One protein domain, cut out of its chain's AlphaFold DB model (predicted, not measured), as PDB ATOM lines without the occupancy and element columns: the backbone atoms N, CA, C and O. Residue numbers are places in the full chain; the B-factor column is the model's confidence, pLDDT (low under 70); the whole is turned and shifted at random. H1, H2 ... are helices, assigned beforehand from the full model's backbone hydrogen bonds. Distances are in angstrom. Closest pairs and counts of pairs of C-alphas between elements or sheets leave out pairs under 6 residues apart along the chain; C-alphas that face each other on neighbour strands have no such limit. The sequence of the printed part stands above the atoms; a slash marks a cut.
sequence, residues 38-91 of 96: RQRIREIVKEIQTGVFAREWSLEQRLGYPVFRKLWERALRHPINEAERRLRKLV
ATOM      1  N   ARG A  38      30.985   7.928  18.022       87.00
ATOM      2  CA  ARG A  38      32.431   7.788  17.792       87.00
ATOM      3  C   ARG A  38      32.817   8.037  16.336       87.00
ATOM      4  O   ARG A  38      33.900   8.554  16.085       87.00
ATOM      5  N   GLN A  39      31.964   7.652  15.389       92.25
ATOM      6  CA  GLN A  39      32.224   7.846  13.966       92.25
ATOM      7  C   GLN A  39      32.085   9.323  13.584       92.25
ATOM      8  O   GLN A  39      33.008   9.867  12.984       92.25
ATOM      9  N   ARG A  40      31.022   9.992  14.049       93.88
ATOM     10  CA  ARG A  40      30.840  11.442  13.872       93.88
ATOM     11  C   ARG A  40      32.018  12.239  14.431       93.88
ATOM     12  O   ARG A  40      32.551  13.114  13.757       93.88
ATOM     13  N   ILE A  41      32.483  11.900  15.637       94.31
ATOM     14  CA  ILE A  41      33.652  12.558  16.242       94.31
ATOM     15  C   ILE A  41      34.908  12.346  15.386       94.31
ATOM     16  O   ILE A  41      35.661  13.292  15.169       94.31
ATOM     17  N   ARG A  42      35.145  11.132  14.872       95.62
ATOM     18  CA  ARG A  42      36.295  10.860  13.987       95.62
ATOM     19  C   ARG A  42      36.232  11.659  12.691       95.62
ATOM     20  O   ARG A  42      37.270  12.122  12.231       95.62
ATOM     21  N   GLU A  43      35.048  11.817  12.112       97.12
ATOM     22  CA  GLU A  43      34.840  12.615  10.900       97.12
ATOM     23  C   GLU A  43      35.145  14.092  11.152       97.12
ATOM     24  O   GLU A  43      35.971  14.660  10.441       97.12
ATOM     25  N   ILE A  44      34.616  14.666  12.236       97.19
ATOM     26  CA  ILE A  44      34.921  16.044  12.652       97.19
ATOM     27  C   ILE A  44      36.432  16.225  12.870       97.19
ATOM     28  O   ILE A  44      37.036  17.178  12.379       97.19
ATOM     29  N   VAL A  45      37.083  15.290  13.573       98.00
ATOM     30  CA  VAL A  45      38.540  15.335  13.787       98.00
ATOM     31  C   VAL A  45      39.295  15.275  12.459       98.00
ATOM     32  O   VAL A  45      40.256  16.022  12.267       98.00
ATOM     33  N   LYS A  46      38.855  14.438  11.515       98.38
ATOM     34  CA  LYS A  46      39.444  14.353  10.176       98.38
ATOM     35  C   LYS A  46      39.279  15.663   9.405       98.38
ATOM     36  O   LYS A  46      40.236  16.104   8.772       98.38
ATOM     37  N   GLU A  47      38.118  16.308   9.459       98.44
ATOM     38  CA  GLU A  47      37.880  17.615   8.826       98.44
ATOM     39  C   GLU A  47      38.800  18.704   9.392       98.44
ATOM     40  O   GLU A  47      39.336  19.523   8.641       98.44
ATOM     41  N   ILE A  48      39.055  18.673  10.701       98.25
ATOM     42  CA  ILE A  48      40.017  19.563  11.358       98.25
ATOM     43  C   ILE A  48      41.444  19.267  10.870       98.25
ATOM     44  O   ILE A  48      42.128  20.167  10.384       98.25
ATOM     45  N   GLN A  49      41.886  18.008  10.942       98.25
ATOM     46  CA  GLN A  49      43.256  17.600  10.596       98.25
ATOM     47  C   GLN A  49      43.593  17.794   9.111       98.25
ATOM     48  O   GLN A  49      44.724  18.126   8.771       98.25
ATOM     49  N   THR A  50      42.616  17.621   8.218       98.56
ATOM     50  CA  THR A  50      42.773  17.832   6.765       98.56
ATOM     51  C   THR A  50      42.575  19.296   6.340       98.56
ATOM     52  O   THR A  50      42.627  19.636   5.150       98.56
ATOM     53  N   GLY A  51      42.335  20.189   7.305       98.25
ATOM     54  CA  GLY A  51      42.179  21.622   7.085       98.25
ATOM     55  C   GLY A  51      40.871  22.027   6.400       98.25
ATOM     56  O   GLY A  51      40.775  23.164   5.946       98.25
ATOM     57  N   VAL A  52      39.875  21.136   6.304       98.56
ATOM     58  CA  VAL A  52      38.527  21.476   5.804       98.56
ATOM     59  C   VAL A  52      37.938  22.586   6.668       98.56
ATOM     60  O   VAL A  52      37.655  23.667   6.151       98.56
ATOM     61  N   PHE A  53      37.914  22.377   7.986       98.38
ATOM     62  CA  PHE A  53      37.439  23.378   8.942       98.38
ATOM     63  C   PHE A  53      38.206  24.705   8.823       98.38
ATOM     64  O   PHE A  53      37.616  25.781   8.826       98.38
ATOM     65  N   ALA A  54      39.533  24.649   8.666       98.44
ATOM     66  CA  ALA A  54      40.357  25.850   8.546       98.44
ATOM     67  C   ALA A  54      40.023  26.665   7.282       98.44
ATOM     68  O   ALA A  54      39.982  27.897   7.334       98.44
ATOM     69  N   ARG A  55      39.754  25.994   6.152       98.56
ATOM     70  CA  ARG A  55      39.336  26.653   4.904       98.56
ATOM     71  C   ARG A  55      37.953  27.284   5.040       98.56
ATOM     72  O   ARG A  55      37.793  28.443   4.660       98.56
ATOM     73  N   GLU A  56      36.993  26.565   5.619       98.06
ATOM     74  CA  GLU A  56      35.649  27.090   5.897       98.06
ATOM     75  C   GLU A  56      35.705  28.311   6.817       98.06
ATOM     76  O   GLU A  56      35.146  29.359   6.495       98.06
ATOM     77  N   TRP A  57      36.465  28.229   7.912       98.38
ATOM     78  CA  TRP A  57      36.629  29.336   8.849       98.38
ATOM     79  C   TRP A  57      37.330  30.548   8.224       98.38
ATOM     80  O   TRP A  57      36.964  31.695   8.487       98.38
ATOM     81  N   SER A  58      38.334  30.335   7.369       98.50
ATOM     82  CA  SER A  58      38.974  31.442   6.651       98.50
ATOM     83  C   SER A  58      38.014  32.127   5.680       98.50
ATOM     84  O   SER A  58      38.081  33.349   5.542       98.50
ATOM     85  N   LEU A  59      37.154  31.372   4.995       98.50
ATOM     86  CA  LEU A  59      36.147  31.933   4.099       98.50
ATOM     87  C   LEU A  59      35.099  32.726   4.887       98.50
ATOM     88  O   LEU A  59      34.801  33.862   4.530       98.50
ATOM     89  N   GLU A  60      34.612  32.170   5.992       98.50
ATOM     90  CA  GLU A  60      33.649  32.819   6.881       98.50
ATOM     91  C   GLU A  60      34.162  34.175   7.398       98.50
ATOM     92  O   GLU A  60      33.432  35.168   7.373       98.50
ATOM     93  N   GLN A  61      35.444  34.249   7.782       98.50
ATOM     94  CA  GLN A  61      36.106  35.500   8.169       98.50
ATOM     95  C   GLN A  61      36.147  36.517   7.019       98.50
ATOM     96  O   GLN A  61      35.802  37.681   7.217       98.50
ATOM     97  N   ARG A  62      36.526  36.087   5.804       98.38
ATOM     98  CA  ARG A  62      36.572  36.960   4.611       98.38
ATOM     99  C   ARG A  62      35.196  37.499   4.226       98.38
ATOM    100  O   ARG A  62      35.105  38.603   3.702       98.38
ATOM    101  N   LEU A  63      34.140  36.733   4.492       98.31
ATOM    102  CA  LEU A  63      32.752  37.104   4.219       98.31
ATOM    103  C   LEU A  63      32.095  37.907   5.355       98.31
ATOM    104  O   LEU A  63      30.933  38.291   5.235       98.31
ATOM    105  N   GLY A  64      32.809  38.179   6.452       98.25
ATOM    106  CA  GLY A  64      32.288  38.986   7.557       98.25
ATOM    107  C   GLY A  64      31.320  38.247   8.490       98.25
ATOM    108  O   GLY A  64      30.450  38.883   9.091       98.25
ATOM    109  N   TYR A  65      31.494  36.933   8.658       98.19
ATOM    110  CA  TYR A  65      30.809  36.093   9.653       98.19
ATOM    111  C   TYR A  65      29.285  35.866   9.479       98.19
ATOM    112  O   TYR A  65      28.555  35.874  10.480       98.19
ATOM    113  N   PRO A  66      28.741  35.679   8.259       98.06
ATOM    114  CA  PRO A  66      27.300  35.506   8.066       98.06
ATOM    115  C   PRO A  66      26.722  34.227   8.699       98.06
ATOM    116  O   PRO A  66      25.632  34.265   9.276       98.06
ATOM    117  N   VAL A  67      27.412  33.090   8.599       98.06
ATOM    118  CA  VAL A  67      26.994  31.809   9.188       98.06
ATOM    119  C   VAL A  67      27.209  31.830  10.696       98.06
ATOM    120  O   VAL A  67      26.300  31.479  11.450       98.06
ATOM    121  N   PHE A  68      28.366  32.303  11.153       98.44
ATOM    122  CA  PHE A  68      28.694  32.403  12.571       98.44
ATOM    123  C   PHE A  68      27.670  33.259  13.325       98.44
ATOM    124  O   PHE A  68      27.168  32.832  14.362       98.44
ATOM    125  N   ARG A  69      27.271  34.418  12.781       98.56
ATOM    126  CA  ARG A  69      26.221  35.260  13.385       98.56
ATOM    127  C   ARG A  69      24.882  34.531  13.488       98.56
ATOM    128  O   ARG A  69      24.252  34.575  14.540       98.56
ATOM    129  N   LYS A  70      24.469  33.795  12.449       98.38
ATOM    130  CA  LYS A  70      23.234  32.987  12.486       98.38
ATOM    131  C   LYS A  70      23.291  31.894  13.554       98.38
ATOM    132  O   LYS A  70      22.312  31.691  14.274       98.38
ATOM    133  N   LEU A  71      24.424  31.195  13.665       98.38
ATOM    134  CA  LEU A  71      24.650  30.184  14.702       98.38
ATOM    135  C   LEU A  71      24.593  30.811  16.099       98.38
ATOM    136  O   LEU A  71      23.907  30.288  16.977       98.38
ATOM    137  N   TRP A  72      25.244  31.960  16.277       98.25
ATOM    138  CA  TRP A  72      25.256  32.711  17.528       98.25
ATOM    139  C   TRP A  72      23.852  33.144  17.954       98.25
ATOM    140  O   TRP A  72      23.419  32.872  19.072       98.25
ATOM    141  N   GLU A  73      23.090  33.753  17.047       98.25
ATOM    142  CA  GLU A  73      21.711  34.143  17.323       98.25
ATOM    143  C   GLU A  73      20.824  32.946  17.676       98.25
ATOM    144  O   GLU A  73      20.012  33.023  18.598       98.25
ATOM    145  N   ARG A  74      20.964  31.825  16.956       98.19
ATOM    146  CA  ARG A  74      20.233  30.592  17.270       98.19
ATOM    147  C   ARG A  74      20.574  30.096  18.675       98.19
ATOM    148  O   ARG A  74      19.657  29.717  19.402       98.19
ATOM    149  N   ALA A  75      21.849  30.120  19.060       98.00
ATOM    150  CA  ALA A  75      22.281  29.735  20.398       98.00
ATOM    151  C   ALA A  75      21.671  30.648  21.473       98.00
ATOM    152  O   ALA A  75      21.127  30.151  22.457       98.00
ATOM    153  N   LEU A  76      21.663  31.970  21.260       97.38
ATOM    154  CA  LEU A  76      21.064  32.932  22.194       97.38
ATOM    155  C   LEU A  76      19.536  32.814  22.297       97.38
ATOM    156  O   LEU A  76      18.977  33.024  23.376       97.38
ATOM    157  N   ARG A  77      18.859  32.423  21.212       97.81
ATOM    158  CA  ARG A  77      17.409  32.164  21.188       97.81
ATOM    159  C   ARG A  77      17.001  30.836  21.834       97.81
ATOM    160  O   ARG A  77      15.806  30.590  21.964       97.81
ATOM    161  N   HIS A  78      17.941  29.978  22.236       98.25
ATOM    162  CA  HIS A  78      17.594  28.690  22.833       98.25
ATOM    163  C   HIS A  78      16.786  28.881  24.140       98.25
ATOM    164  O   HIS A  78      17.222  29.646  25.009       98.25
ATOM    165  N   PRO A  79      15.651  28.174  24.338       97.94
ATOM    166  CA  PRO A  79      14.779  28.354  25.507       97.94
ATOM    167  C   PRO A  79      15.477  28.174  26.864       97.94
ATOM    168  O   PRO A  79      15.065  28.771  27.860       97.94
ATOM    169  N   ILE A  80      16.572  27.401  26.901       97.81
ATOM    170  CA  ILE A  80      17.377  27.202  28.118       97.81
ATOM    171  C   ILE A  80      17.861  28.528  28.709       97.81
ATOM    172  O   ILE A  80      17.822  28.704  29.921       97.81
ATOM    173  N   ASN A  81      18.215  29.500  27.864       97.50
ATOM    174  CA  ASN A  81      18.756  30.776  28.318       97.50
ATOM    175  C   ASN A  81      17.706  31.576  29.094       97.50
ATOM    176  O   ASN A  81      18.030  32.303  30.030       97.50
ATOM    177  N   GLU A  82      16.432  31.469  28.712       96.06
ATOM    178  CA  GLU A  82      15.351  32.109  29.454       96.06
ATOM    179  C   GLU A  82      15.080  31.399  30.780       96.06
ATOM    180  O   GLU A  82      14.966  32.066  31.812       96.06
ATOM    181  N   ALA A  83      15.023  30.067  30.763       96.06
ATOM    182  CA  ALA A  83      14.862  29.270  31.973       96.06
ATOM    183  C   ALA A  83      15.975  29.574  32.991       96.06
ATOM    184  O   ALA A  83      15.688  29.839  34.158       96.06
ATOM    185  N   GLU A  84      17.228  29.652  32.540       94.88
ATOM    186  CA  GLU A  84      18.374  30.023  33.371       94.88
ATOM    187  C   GLU A  84      18.265  31.447  33.922       94.88
ATOM    188  O   GLU A  84      18.521  31.662  35.106       94.88
ATOM    189  N   ARG A  85      17.855  32.433  33.108       93.38
ATOM    190  CA  ARG A  85      17.648  33.814  33.588       93.38
ATOM    191  C   ARG A  85      16.588  33.883  34.680       93.38
ATOM    192  O   ARG A  85      16.761  34.630  35.640       93.38
ATOM    193  N   ARG A  86      15.490  33.135  34.537       94.31
ATOM    194  CA  ARG A  86      14.438  33.054  35.559       94.31
ATOM    195  C   ARG A  86      14.979  32.394  36.822       94.31
ATOM    196  O   ARG A  86      14.842  32.968  37.897       94.31
ATOM    197  N   LEU A  87      15.666  31.261  36.682       93.94
ATOM    198  CA  LEU A  87      16.257  30.541  37.806       93.94
ATOM    199  C   LEU A  87      17.233  31.426  38.589       93.94
ATOM    200  O   LEU A  87      17.084  31.547  39.797       93.94
ATOM    201  N   ARG A  88      18.157  32.122  37.913       91.56
ATOM    202  CA  ARG A  88      19.147  33.023  38.542       91.56
ATOM    203  C   ARG A  88      18.529  34.148  39.377       91.56
ATOM    204  O   ARG A  88      19.188  34.637  40.283       91.56
ATOM    205  N   LYS A  89      17.292  34.571  39.092       91.94
ATOM    206  CA  LYS A  89      16.576  35.558  39.924       91.94
ATOM    207  C   LYS A  89      16.017  34.947  41.208       91.94
ATOM    208  O   LYS A  89      15.845  35.660  42.189       91.94
ATOM    209  N   LEU A  90      15.708  33.651  41.183       92.88
ATOM    210  CA  LEU A  90      15.120  32.917  42.305       92.88
ATOM    211  C   LEU A  90      16.179  32.361  43.259       92.88
ATOM    212  O   LEU A  90      15.878  32.096  44.419       92.88
ATOM    213  N   VAL A  91      17.411  32.176  42.780       90.94
ATOM    214  CA  VAL A  91      18.503  31.593  43.563       90.94
ATOM    215  C   VAL A  91      19.645  32.589  43.729       90.94
ATOM    216  O   VAL A  91      20.165  33.132  42.757       90.94
TER     217      VAL A  91
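What this domain is: This is residues 38 to 91 of the 96 residues of the protein "Ketol-acid reductoisomerase" of Candidatus Bathyarchaeota archaeon (UniProt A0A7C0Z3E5). Four short helices follow one another end to end in an open, angular chain with no shared core: H1 and H2 make one arm, with a bend between them, and H3 and H4 make the other, longer-reaching arm, the two arms meeting at a corner between H2 and H3. Residues 69 to 91, most of H3 with H4 and the last printed residue, stick out free from that corner, and residues 38 to 43 of H1 stand free at the other end. The printed part has 54 residues with four named helices, in the order H1, H2, H3, H4, and no named strand; the class is all helix. It is extended, with a radius of gyration of the C-alphas of 16.6 A, and flat, spanning 47 by 33 by 14 A.

Where its parts are: Find C-alpha 38 at (32.431, 7.788, 17.792); from there H1 runs through residues 38 to 49, 16.3 A from first to last C-alpha. After Thr 50 and Gly 51, look for H2 in residues 52 to 62, 15.7 A long, which ends at C-alpha 62 at (36.572, 36.960, 4.611). Residues 63 to 65 lead to H3, residues 66 to 76, also 15.7 A long. Past Arg 77 and His 78 you reach H4, residues 79 to 90, 17.4 A long, which ends at C-alpha 90 at (15.120, 32.917, 42.305).

How they stand to each other: Start with H1 and H2, which are close but not clearly touching; their closest C-alphas, those of Glu 47 and Phe 53, are 5.8 A apart. These two run the same way at a steep tilt of 57 degrees. Go on to H2 and H3, which only just touch, with 3 pairs of C-alphas within 8 A, and touch only at the corner by their link. Their closest C-alphas are those of Glu 60 and Pro 66, 7.0 A apart, and their lines are about perpendicular, at 82 degrees. H3 and H4 meet only through their link. H1 is apart from H3 and from H4, and H2 is apart from H4. Check the backbone of H1, H2, H3 and H4, and you will find every O i to N i+4 pair within hydrogen-bond range.

The domain as a whole: Look to Thr 50 and Leu 90 for the two C-alphas farthest apart, 47.5 A. The first and last printed C-alphas, of Arg 38 and Val 91, are 37.7 A apart. The printed part has no cut, and the links H1 to H2, H2 to H3 and H3 to H4 are tight. In the B-factor column of this model the mean pLDDT of the printed part is 96.8, and no printed residue is under 70.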